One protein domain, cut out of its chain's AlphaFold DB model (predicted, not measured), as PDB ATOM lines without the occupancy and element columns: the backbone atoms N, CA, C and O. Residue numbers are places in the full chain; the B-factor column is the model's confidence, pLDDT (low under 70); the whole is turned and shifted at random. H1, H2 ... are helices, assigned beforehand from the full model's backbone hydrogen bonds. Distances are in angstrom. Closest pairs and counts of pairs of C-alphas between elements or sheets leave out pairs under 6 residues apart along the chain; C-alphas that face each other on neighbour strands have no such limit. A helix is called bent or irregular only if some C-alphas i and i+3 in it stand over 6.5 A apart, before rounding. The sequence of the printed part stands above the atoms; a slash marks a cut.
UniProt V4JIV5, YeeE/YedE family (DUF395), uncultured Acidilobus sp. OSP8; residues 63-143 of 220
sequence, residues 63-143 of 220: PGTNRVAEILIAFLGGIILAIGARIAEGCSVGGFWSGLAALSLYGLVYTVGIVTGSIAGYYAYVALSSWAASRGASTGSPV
ATOM      1  N   PRO A  63      57.749  66.969  -7.614       50.88
ATOM      2  CA  PRO A  63      57.923  66.782  -6.169       50.88
ATOM      3  C   PRO A  63      59.204  66.033  -5.763       50.88
ATOM      4  O   PRO A  63      59.530  66.030  -4.583       50.88
ATOM      5  N   GLY A  64      59.911  65.400  -6.712       48.41
ATOM      6  CA  GLY A  64      61.198  64.728  -6.470       48.41
ATOM      7  C   GLY A  64      62.380  65.686  -6.268       48.41
ATOM      8  O   GLY A  64      63.454  65.261  -5.857       48.41
ATOM      9  N   THR A  65      62.173  66.978  -6.514       52.06
ATOM     10  CA  THR A  65      63.090  68.055  -6.144       52.06
ATOM     11  C   THR A  65      62.478  68.790  -4.956       52.06
ATOM     12  O   THR A  65      61.260  68.965  -4.883       52.06
ATOM     13  N   ASN A  66      63.300  69.259  -4.015       59.91
ATOM     14  CA  ASN A  66      62.849  70.198  -2.990       59.91
ATOM     15  C   ASN A  66      62.125  71.376  -3.670       59.91
ATOM     16  O   ASN A  66      62.784  72.249  -4.229       59.91
ATOM     17  N   ARG A  67      60.781  71.420  -3.639       64.81
ATOM     18  CA  ARG A  67      59.978  72.455  -4.332       64.81
ATOM     19  C   ARG A  67      60.426  73.866  -3.964       64.81
ATOM     20  O   ARG A  67      60.456  74.757  -4.802       64.81
ATOM     21  N   VAL A  68      60.814  74.035  -2.702       68.94
ATOM     22  CA  VAL A  68      61.378  75.278  -2.174       68.94
ATOM     23  C   VAL A  68      62.692  75.620  -2.869       68.94
ATOM     24  O   VAL A  68      62.881  76.766  -3.253       68.94
ATOM     25  N   ALA A  69      63.572  74.640  -3.090       72.50
ATOM     26  CA  ALA A  69      64.822  74.848  -3.811       72.50
ATOM     27  C   ALA A  69      64.565  75.213  -5.275       72.50
ATOM     28  O   ALA A  69      65.165  76.157  -5.759       72.50
ATOM     29  N   GLU A  70      63.646  74.546  -5.974       77.69
ATOM     30  CA  GLU A  70      63.379  74.848  -7.389       77.69
ATOM     31  C   GLU A  70      62.745  76.234  -7.584       77.69
ATOM     32  O   GLU A  70      63.160  76.991  -8.460       77.69
ATOM     33  N   ILE A  71      61.818  76.624  -6.700       80.75
ATOM     34  CA  ILE A  71      61.271  77.988  -6.659       80.75
ATOM     35  C   ILE A  71      62.372  79.002  -6.334       80.75
ATOM     36  O   ILE A  71      62.436  80.057  -6.961       80.75
ATOM     37  N   LEU A  72      63.256  78.687  -5.385       83.44
ATOM     38  CA  LEU A  72      64.364  79.558  -5.005       83.44
ATOM     39  C   LEU A  72      65.366  79.721  -6.157       83.44
ATOM     40  O   LEU A  72      65.783  80.837  -6.439       83.44
ATOM     41  N   ILE A  73      65.691  78.647  -6.879       84.62
ATOM     42  CA  ILE A  73      66.549  78.671  -8.072       84.62
ATOM     43  C   ILE A  73      65.914  79.534  -9.165       84.62
ATOM     44  O   ILE A  73      66.592  80.383  -9.739       84.62
ATOM     45  N   ALA A  74      64.613  79.368  -9.421       85.94
ATOM     46  CA  ALA A  74      63.887  80.194 -10.383       85.94
ATOM     47  C   ALA A  74      63.874  81.676  -9.970       85.94
ATOM     48  O   ALA A  74      64.075  82.559 -10.804       85.94
ATOM     49  N   PHE A  75      63.694  81.957  -8.679       89.12
ATOM     50  CA  PHE A  75      63.698  83.312  -8.136       89.12
ATOM     51  C   PHE A  75      65.081  83.973  -8.227       89.12
ATOM     52  O   PHE A  75      65.194  85.088  -8.736       89.12
ATOM     53  N   LEU A  76      66.147  83.277  -7.812       89.88
ATOM     54  CA  LEU A  76      67.525  83.764  -7.943       89.88
ATOM     55  C   LEU A  76      67.914  83.946  -9.412       89.88
ATOM     56  O   LEU A  76      68.521  84.957  -9.758       89.88
ATOM     57  N   GLY A  77      67.526  83.013 -10.283       88.62
ATOM     58  CA  GLY A  77      67.720  83.138 -11.726       88.62
ATOM     59  C   GLY A  77      67.045  84.392 -12.285       88.62
ATOM     60  O   GLY A  77      67.655  85.126 -13.059       88.62
ATOM     61  N   GLY A  78      65.825  84.697 -11.829       88.88
ATOM     62  CA  GLY A  78      65.115  85.929 -12.173       88.88
ATOM     63  C   GLY A  78      65.844  87.198 -11.721       88.88
ATOM     64  O   GLY A  78      65.929  88.157 -12.489       88.88
ATOM     65  N   ILE A  79      66.425  87.203 -10.518       91.06
ATOM     66  CA  ILE A  79      67.229  88.331 -10.017       91.06
ATOM     67  C   ILE A  79      68.482  88.526 -10.874       91.06
ATOM     68  O   ILE A  79      68.760  89.642 -11.305       91.06
ATOM     69  N   ILE A  80      69.214  87.448 -11.164       89.88
ATOM     70  CA  ILE A  80      70.419  87.495 -12.002       89.88
ATOM     71  C   ILE A  80      70.072  88.012 -13.402       89.88
ATOM     72  O   ILE A  80      70.764  88.888 -13.921       89.88
ATOM     73  N   LEU A  81      68.970  87.537 -13.989       88.06
ATOM     74  CA  LEU A  81      68.481  88.014 -15.282       88.06
ATOM     75  C   LEU A  81      68.129  89.508 -15.238       88.06
ATOM     76  O   LEU A  81      68.485  90.245 -16.156       88.06
ATOM     77  N   ALA A  82      67.466  89.970 -14.175       83.31
ATOM     78  CA  ALA A  82      67.120  91.377 -14.003       83.31
ATOM     79  C   ALA A  82      68.367  92.264 -13.870       83.31
ATOM     80  O   ALA A  82      68.425  93.327 -14.487       83.31
ATOM     81  N   ILE A  83      69.379  91.825 -13.118       86.12
ATOM     82  CA  ILE A  83      70.666  92.525 -12.992       86.12
ATOM     83  C   ILE A  83      71.384  92.556 -14.347       86.12
ATOM     84  O   ILE A  83      71.825  93.618 -14.781       86.12
ATOM     85  N   GLY A  84      71.437  91.429 -15.061       84.50
ATOM     86  CA  GLY A  84      72.045  91.345 -16.391       84.50
ATOM     87  C   GLY A  84      71.365  92.262 -17.410       84.50
ATOM     88  O   GLY A  84      72.042  92.997 -18.124       84.50
ATOM     89  N   ALA A  85      70.030  92.304 -17.417       82.44
ATOM     90  CA  ALA A  85      69.259  93.213 -18.266       82.44
ATOM     91  C   ALA A  85      69.544  94.694 -17.961       82.44
ATOM     92  O   ALA A  85      69.454  95.536 -18.854       82.44
ATOM     93  N   ARG A  86      69.907  95.023 -16.713       81.06
ATOM     94  CA  ARG A  86      70.315  96.380 -16.325       81.06
ATOM     95  C   ARG A  86      71.711  96.730 -16.799       81.06
ATOM     96  O   ARG A  86      71.876  97.802 -17.362       81.06
ATOM     97  N   ILE A  87      72.678  95.838 -16.606       80.19
ATOM     98  CA  ILE A  87      74.066  96.067 -17.032       80.19
ATOM     99  C   ILE A  87      74.148  96.181 -18.555       80.19
ATOM    100  O   ILE A  87      74.881  97.011 -19.076       80.19
ATOM    101  N   ALA A  88      73.372  95.368 -19.269       80.31
ATOM    102  CA  ALA A  88      73.344  95.393 -20.721       80.31
ATOM    103  C   ALA A  88      72.494  96.537 -21.299       80.31
ATOM    104  O   ALA A  88      72.502  96.700 -22.511       80.31
ATOM    105  N   GLU A  89      71.724  97.277 -20.488       78.75
ATOM    106  CA  GLU A  89      70.719  98.257 -20.943       78.75
ATOM    107  C   GLU A  89      69.773  97.710 -22.037       78.75
ATOM    108  O   GLU A  89      69.335  98.425 -22.937       78.75
ATOM    109  N   GLY A  90      69.436  96.418 -21.966       77.12
ATOM    110  CA  GLY A  90      68.758  95.719 -23.053       77.12
ATOM    111  C   GLY A  90      67.896  94.548 -22.597       77.12
ATOM    112  O   GLY A  90      68.084  93.965 -21.530       77.12
ATOM    113  N   CYS A  91      66.937  94.180 -23.444       85.25
ATOM    114  CA  CYS A  91      66.116  92.981 -23.288       85.25
ATOM    115  C   CYS A  91      66.290  92.055 -24.495       85.25
ATOM    116  O   CYS A  91      66.763  92.480 -25.546       85.25
ATOM    117  N   SER A  92      65.849  90.803 -24.386       86.31
ATOM    118  CA  SER A  92      65.926  89.849 -25.497       86.31
ATOM    119  C   SER A  92      65.179  90.325 -26.749       86.31
ATOM    120  O   SER A  92      65.574  89.997 -27.858       86.31
ATOM    121  N   VAL A  93      64.128  91.137 -26.610       82.12
ATOM    122  CA  VAL A  93      63.385  91.670 -27.763       82.12
ATOM    123  C   VAL A  93      64.151  92.800 -28.460       82.12
ATOM    124  O   VAL A  93      64.338  92.756 -29.670       82.12
ATOM    125  N   GLY A  94      64.628  93.793 -27.710       76.62
ATOM    126  CA  GLY A  94      65.302  94.964 -28.283       76.62
ATOM    127  C   GLY A  94      66.793  94.756 -28.555       76.62
ATOM    128  O   GLY A  94      67.296  95.152 -29.600       76.62
ATOM    129  N   GLY A  95      67.509  94.111 -27.634       76.19
ATOM    130  CA  GLY A  95      68.956  93.913 -27.719       76.19
ATOM    131  C   GLY A  95      69.353  92.833 -28.721       76.19
ATOM    132  O   GLY A  95      70.270  93.042 -29.511       76.19
ATOM    133  N   PHE A  96      68.636  91.704 -28.732       82.81
ATOM    134  CA  PHE A  96      68.925  90.607 -29.659       82.81
ATOM    135  C   PHE A  96      68.240  90.829 -31.011       82.81
ATOM    136  O   PHE A  96      68.932  91.041 -31.995       82.81
ATOM    137  N   TRP A  97      66.904  90.857 -31.093       82.38
ATOM    138  CA  TRP A  97      66.237  90.915 -32.404       82.38
ATOM    139  C   TRP A  97      66.462  92.237 -33.144       82.38
ATOM    140  O   TRP A  97      66.895  92.221 -34.295       82.38
ATOM    141  N   SER A  98      66.202  93.381 -32.504       83.25
ATOM    142  CA  SER A  98      66.386  94.682 -33.167       83.25
ATOM    143  C   SER A  98      67.866  95.042 -33.341       83.25
ATOM    144  O   SER A  98      68.251  95.534 -34.400       83.25
ATOM    145  N   GLY A  99      68.706  94.757 -32.342       79.75
ATOM    146  CA  GLY A  99      70.147  95.017 -32.403       79.75
ATOM    147  C   GLY A  99      70.882  94.185 -33.459       79.75
ATOM    148  O   GLY A  99      71.750  94.718 -34.156       79.75
ATOM    149  N   LEU A 100      70.520  92.907 -33.614       82.25
ATOM    150  CA  LEU A 100      71.093  92.021 -34.632       82.25
ATOM    151  C   LEU A 100      70.596  92.380 -36.037       82.25
ATOM    152  O   LEU A 100      71.391  92.393 -36.971       82.25
ATOM    153  N   ALA A 101      69.312  92.729 -36.189       85.81
ATOM    154  CA  ALA A 101      68.757  93.165 -37.474       85.81
ATOM    155  C   ALA A 101      69.412  94.457 -37.990       85.81
ATOM    156  O   ALA A 101      69.610  94.611 -39.192       85.81
ATOM    157  N   ALA A 102      69.789  95.365 -37.085       85.81
ATOM    158  CA  ALA A 102      70.537  96.578 -37.414       85.81
ATOM    159  C   ALA A 102      72.049  96.338 -37.610       85.81
ATOM    160  O   ALA A 102      72.777  97.287 -37.894       85.81
ATOM    161  N   LEU A 103      72.527  95.101 -37.415       85.38
ATOM    162  CA  LEU A 103      73.937  94.702 -37.450       85.38
ATOM    163  C   LEU A 103      74.858  95.616 -36.615       85.38
ATOM    164  O   LEU A 103      76.008  95.876 -36.966       85.38
ATOM    165  N   SER A 104      74.335  96.122 -35.495       82.44
ATOM    166  CA  SER A 104      75.063  97.033 -34.615       82.44
ATOM    167  C   SER A 104      76.101  96.280 -33.788       82.44
ATOM    168  O   SER A 104      75.842  95.168 -33.324       82.44
ATOM    169  N   LEU A 105      77.246  96.920 -33.518       83.00
ATOM    170  CA  LEU A 105      78.284  96.378 -32.633       83.00
ATOM    171  C   LEU A 105      77.704  95.977 -31.267       83.00
ATOM    172  O   LEU A 105      78.020  94.913 -30.742       83.00
ATOM    173  N   TYR A 106      76.791  96.794 -30.735       82.81
ATOM    174  CA  TYR A 106      76.079  96.502 -29.491       82.81
ATOM    175  C   TYR A 106      75.212  95.238 -29.607       82.81
ATOM    176  O   TYR A 106      75.271  94.374 -28.738       82.81
ATOM    177  N   GLY A 107      74.448  95.091 -30.695       82.31
ATOM    178  CA  GLY A 107      73.592  93.922 -30.924       82.31
ATOM    179  C   GLY A 107      74.387  92.629 -31.111       82.31
ATOM    180  O   GLY A 107      73.990  91.578 -30.607       82.31
ATOM    181  N   LEU A 108      75.545  92.702 -31.772       86.25
ATOM    182  CA  LEU A 108      76.460  91.570 -31.934       86.25
ATOM    183  C   LEU A 108      77.062  91.134 -30.592       86.25
ATOM    184  O   LEU A 108      77.020  89.950 -30.258       86.25
ATOM    185  N   VAL A 109      77.555  92.080 -29.786       88.25
ATOM    186  CA  VAL A 109      78.091  91.788 -28.444       88.25
ATOM    187  C   VAL A 109      76.994  91.247 -27.525       88.25
ATOM    188  O   VAL A 109      77.205  90.245 -26.840       88.25
ATOM    189  N   TYR A 110      75.799  91.845 -27.560       87.94
ATOM    190  CA  TYR A 110      74.636  91.368 -26.811       87.94
ATOM    191  C   TYR A 110      74.272  89.931 -27.195       87.94
ATOM    192  O   TYR A 110      73.999  89.104 -26.328       87.94
ATOM    193  N   THR A 111      74.321  89.612 -28.489       89.25
ATOM    194  CA  THR A 111      74.037  88.274 -29.014       89.25
ATOM    195  C   THR A 111      75.027  87.235 -28.498       89.25
ATOM    196  O   THR A 111      74.616  86.182 -28.012       89.25
ATOM    197  N   VAL A 112      76.327  87.525 -28.533       92.38
ATOM    198  CA  VAL A 112      77.339  86.603 -27.990       92.38
ATOM    199  C   VAL A 112      77.147  86.419 -26.481       92.38
ATOM    200  O   VAL A 112      77.181  85.288 -25.987       92.38
ATOM    201  N   GLY A 113      76.877  87.506 -25.754       91.50
ATOM    202  CA  GLY A 113      76.636  87.481 -24.312       91.50
ATOM    203  C   GLY A 113      75.396  86.678 -23.913       91.50
ATOM    204  O   GLY A 113      75.473  85.831 -23.025       91.50
ATOM    205  N   ILE A 114      74.257  86.883 -24.584       91.25
ATOM    206  CA  ILE A 114      73.015  86.169 -24.252       91.25
ATOM    207  C   ILE A 114      73.098  84.685 -24.618       91.25
ATOM    208  O   ILE A 114      72.588  83.853 -23.869       91.25
ATOM    209  N   VAL A 115      73.775  84.325 -25.715       92.75
ATOM    210  CA  VAL A 115      73.960  82.923 -26.125       92.75
ATOM    211  C   VAL A 115      74.854  82.184 -25.131       92.75
ATOM    212  O   VAL A 115      74.442  81.168 -24.571       92.75
ATOM    213  N   THR A 116      76.048  82.711 -24.856       94.56
ATOM    214  CA  THR A 116      76.985  82.089 -23.905       94.56
ATOM    215  C   THR A 116      76.415  82.052 -22.486       94.56
ATOM    216  O   THR A 116      76.488  81.018 -21.820       94.56
ATOM    217  N   GLY A 117      75.755  83.129 -22.051       91.75
ATOM    218  CA  GLY A 117      75.080  83.204 -20.757       91.75
ATOM    219  C   GLY A 117      73.921  82.214 -20.616       91.75
ATOM    220  O   GLY A 117      73.776  81.600 -19.562       91.75
ATOM    221  N   SER A 118      73.131  81.991 -21.673       92.44
ATOM    222  CA  SER A 118      72.034  81.010 -21.650       92.44
ATOM    223  C   SER A 118      72.553  79.576 -21.540       92.44
ATOM    224  O   SER A 118      71.986  78.775 -20.799       92.44
ATOM    225  N   ILE A 119      73.657  79.260 -22.225       95.00
ATOM    226  CA  ILE A 119      74.313  77.949 -22.138       95.00
ATOM    227  C   ILE A 119      74.857  77.725 -20.721       95.00
ATOM    228  O   ILE A 119      74.562  76.705 -20.099       95.00
ATOM    229  N   ALA A 120      75.598  78.693 -20.178       94.00
ATOM    230  CA  ALA A 120      76.126  78.613 -18.818       94.00
ATOM    231  C   ALA A 120      75.004  78.501 -17.771       94.00
ATOM    232  O   ALA A 120      75.075  77.663 -16.872       94.00
ATOM    233  N   GLY A 121      73.938  79.292 -17.921       92.00
ATOM    234  CA  GLY A 121      72.758  79.248 -17.060       92.00
ATOM    235  C   GLY A 121      72.038  77.902 -17.109       92.00
ATOM    236  O   GLY A 121      71.635  77.395 -16.065       92.00
ATOM    237  N   TYR A 122      71.936  77.281 -18.287       92.06
ATOM    238  CA  TYR A 122      71.370  75.940 -18.439       92.06
ATOM    239  C   TYR A 122      72.191  74.885 -17.686       92.06
ATOM    240  O   TYR A 122      71.630  74.123 -16.900       92.06
ATOM    241  N   TYR A 123      73.515  74.864 -17.858       93.12
ATOM    242  CA  TYR A 123      74.370  73.915 -17.133       93.12
ATOM    243  C   TYR A 123      74.350  74.153 -15.620       93.12
ATOM    244  O   TYR A 123      74.276  73.193 -14.855       93.12
ATOM    245  N   ALA A 124      74.351  75.415 -15.180       90.31
ATOM    246  CA  ALA A 124      74.225  75.768 -13.769       90.31
ATOM    247  C   ALA A 124      72.879  75.311 -13.188       90.31
ATOM    248  O   ALA A 124      72.845  74.726 -12.107       90.31
ATOM    249  N   TYR A 125      71.783  75.514 -13.924       88.31
ATOM    250  CA  TYR A 125      70.461  75.031 -13.540       88.31
ATOM    251  C   TYR A 125      70.444  73.508 -13.398       88.31
ATOM    252  O   TYR A 125      70.011  73.015 -12.363       88.31
ATOM    253  N   VAL A 126      70.972  72.767 -14.378       86.81
ATOM    254  CA  VAL A 126      71.008  71.293 -14.352       86.81
ATOM    255  C   VAL A 126      71.873  70.764 -13.204       86.81
ATOM    256  O   VAL A 126      71.489  69.811 -12.521       86.81
ATOM    257  N   ALA A 127      73.030  71.376 -12.945       86.38
ATOM    258  CA  ALA A 127      73.894  71.002 -11.826       86.38
ATOM    259  C   ALA A 127      73.207  71.262 -10.475       86.38
ATOM    260  O   ALA A 127      73.234  70.422  -9.575       86.38
ATOM    261  N   LEU A 128      72.529  72.402 -10.344       83.31
ATOM    262  CA  LEU A 128      71.853  72.787  -9.111       83.31
ATOM    263  C   LEU A 128      70.569  71.979  -8.883       83.31
ATOM    264  O   LEU A 128      70.283  71.587  -7.751       83.31
ATOM    265  N   SER A 129      69.829  71.661  -9.948       78.69
ATOM    266  CA  SER A 129      68.631  70.824  -9.890       78.69
ATOM    267  C   SER A 129      68.970  69.365  -9.597       78.69
ATOM    268  O   SER A 129      68.286  68.738  -8.796       78.69
ATOM    269  N   SER A 130      70.037  68.815 -10.188       77.50
ATOM    270  CA  SER A 130      70.491  67.444  -9.899       77.50
ATOM    271  C   SER A 130      71.012  67.306  -8.468       77.50
ATOM    272  O   SER A 130      70.656  66.353  -7.772       77.50
ATOM    273  N   TRP A 131      71.756  68.300  -7.975       77.94
ATOM    274  CA  TRP A 131      72.155  68.361  -6.572       77.94
ATOM    275  C   TRP A 131      70.939  68.451  -5.635       77.94
ATOM    276  O   TRP A 131      70.855  67.711  -4.655       77.94
ATOM    277  N   ALA A 132      69.953  69.293  -5.956       72.44
ATOM    278  CA  ALA A 132      68.739  69.437  -5.154       72.44
ATOM    279  C   ALA A 132      67.850  68.179  -5.169       72.44
ATOM    280  O   ALA A 132      67.236  67.865  -4.147       72.44
ATOM    281  N   ALA A 133      67.797  67.457  -6.292       66.75
ATOM    282  CA  ALA A 133      67.042  66.214  -6.449       66.75
ATOM    283  C   ALA A 133      67.683  65.033  -5.704       66.75
ATOM    284  O   ALA A 133      66.969  64.201  -5.155       66.75
ATOM    285  N   SER A 134      69.015  64.992  -5.578       67.12
ATOM    286  CA  SER A 134      69.707  63.943  -4.804       67.12
ATOM    287  C   SER A 134      69.362  63.932  -3.303       67.12
ATOM    288  O   SER A 134      69.671  62.970  -2.606       67.12
ATOM    289  N   ARG A 135      68.700  64.986  -2.803       64.94
ATOM    290  CA  ARG A 135      68.264  65.136  -1.405       64.94
ATOM    291  C   ARG A 135      66.760  64.905  -1.183       64.94
ATOM    292  O   ARG A 135      66.314  65.034  -0.046       64.94
ATOM    293  N   GLY A 136      65.974  64.616  -2.226       56.66
ATOM    294  CA  GLY A 136      64.514  64.455  -2.150       56.66
ATOM    295  C   GLY A 136      64.057  63.001  -2.317       56.66
ATOM    296  O   GLY A 136      64.509  62.306  -3.222       56.66
ATOM    297  N   ALA A 137      63.145  62.530  -1.459       53.09
ATOM    298  CA  ALA A 137      62.522  61.210  -1.590       53.09
ATOM    299  C   ALA A 137      61.474  61.193  -2.721       53.09
ATOM    300  O   ALA A 137      60.711  62.143  -2.896       53.09
ATOM    301  N   SER A 138      61.431  60.100  -3.490       48.09
ATOM    302  CA  SER A 138      60.554  59.948  -4.651       48.09
ATOM    303  C   SER A 138      59.090  59.772  -4.240       48.09
ATOM    304  O   SER A 138      58.697  58.807  -3.588       48.09
ATOM    305  N   THR A 139      58.224  60.690  -4.655       44.88
ATOM    306  CA  THR A 139      56.780  60.437  -4.712       44.88
ATOM    307  C   THR A 139      56.210  61.166  -5.925       44.88
ATOM    308  O   THR A 139      56.574  62.310  -6.202       44.88
ATOM    309  N   GLY A 140      55.389  60.450  -6.698       48.19
ATOM    310  CA  GLY A 140      54.915  60.837  -8.028       48.19
ATOM    311  C   GLY A 140      54.272  62.225  -8.105       48.19
ATOM    312  O   GLY A 140      53.752  62.760  -7.128       48.19
ATOM    313  N   SER A 141      54.323  62.819  -9.296       50.06
ATOM    314  CA  SER A 141      53.806  64.156  -9.589       50.06
ATOM    315  C   SER A 141      52.271  64.210  -9.539       50.06
ATOM    316  O   SER A 141      51.611  63.579 -10.363       50.06
ATOM    317  N   PRO A 142      51.659  65.022  -8.655       51.94
ATOM    318  CA  PRO A 142      50.264  65.384  -8.820       51.94
ATOM    319  C   PRO A 142      50.181  66.478  -9.888       51.94
ATOM    320  O   PRO A 142      50.555  67.629  -9.663       51.94
ATOM    321  N   VAL A 143      49.695  66.125 -11.076       54.88
ATOM    322  CA  VAL A 143      49.196  67.124 -12.023       54.88
ATOM    323  C   VAL A 143      47.874  67.625 -11.448       54.88
ATOM    324  O   VAL A 143      46.870  66.918 -11.507       54.88
TER     325      VAL A 143
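Overview. This is residues 63 to 143 of the 220 residues of the protein "YeeE/YedE family (DUF395)" of uncultured Acidilobus sp. OSP8 (UniProt V4JIV5). Two long helices, H1 and H3, run side by side in opposite directions as a narrow V, touching near the end where H1 begins and H3 finishes. At the other, wider end the short helix H2 packs on the first part of H3, and the chain turns through it from one long helix to the other. The printed part has 81 residues with three named helices, in the order H1, H2, H3, and no named strand; the class is all helix. The whole is loose, with a radius of gyration of the C-alphas of 16.6 A, and its outline is a rod of 51 by 23 by 17 A.

Arrangement. After residues 63 to 66, H1 takes residues 67 to 87. A tight link of 4 residues leads to H2, residues 92 to 101, yet H1 and H2 are apart. A tight link of 3 residues then leads to H3, residues 105 to 133. H2 and H3 touch and form a helical hairpin. They run opposite ways at a steep tilt of 38 degrees, and their closest C-alphas, those of Gly 99 and Gly 107, are 3.9 A apart. H3 touches H2 with residues 106 to 111 alone. H3 also touches H1, through residues 125 to 132 of H3 and residues 69 to 73 of H1 alone. Their closest C-alphas, those of Ala 69 and Ala 132, are 6.8 A apart. H1 and H3 run opposite ways at a shallow tilt of 15 degrees, with their centres 12.3 A apart. In H1 and H3 every O i to N i+4 pair is within hydrogen-bond range; in H2 it is 3 of 6.

Along the chain. H1 begins at C-alpha 67, at (59.978, 72.455, -4.332), and measures 30.3 A from first to last C-alpha. H2 begins at C-alpha 92, at (65.926, 89.849, -25.497), and measures 12.7 A. It is neither bent nor irregular, but only just: C-alphas 95 and 98 are 6.1 A apart. H3, the longest helix with 29 residues, measures 41.5 A and ends at C-alpha 133, at (67.042, 66.214, -6.449).

Size, cuts and confidence. The two C-alphas farthest apart are those of Ala 102 and Ala 137, 51.0 A from each other. The first and last printed C-alphas, those of Pro 63 and Val 143, are 10.5 A apart. The printed part has no cut, and both links are tight. The mean pLDDT of the printed part is 79.1. Confidence is low, under 70, in residues 63 to 68, of which 67 and 68 belong to H1, and in residues 133 to 143, of which 133 belongs to H3.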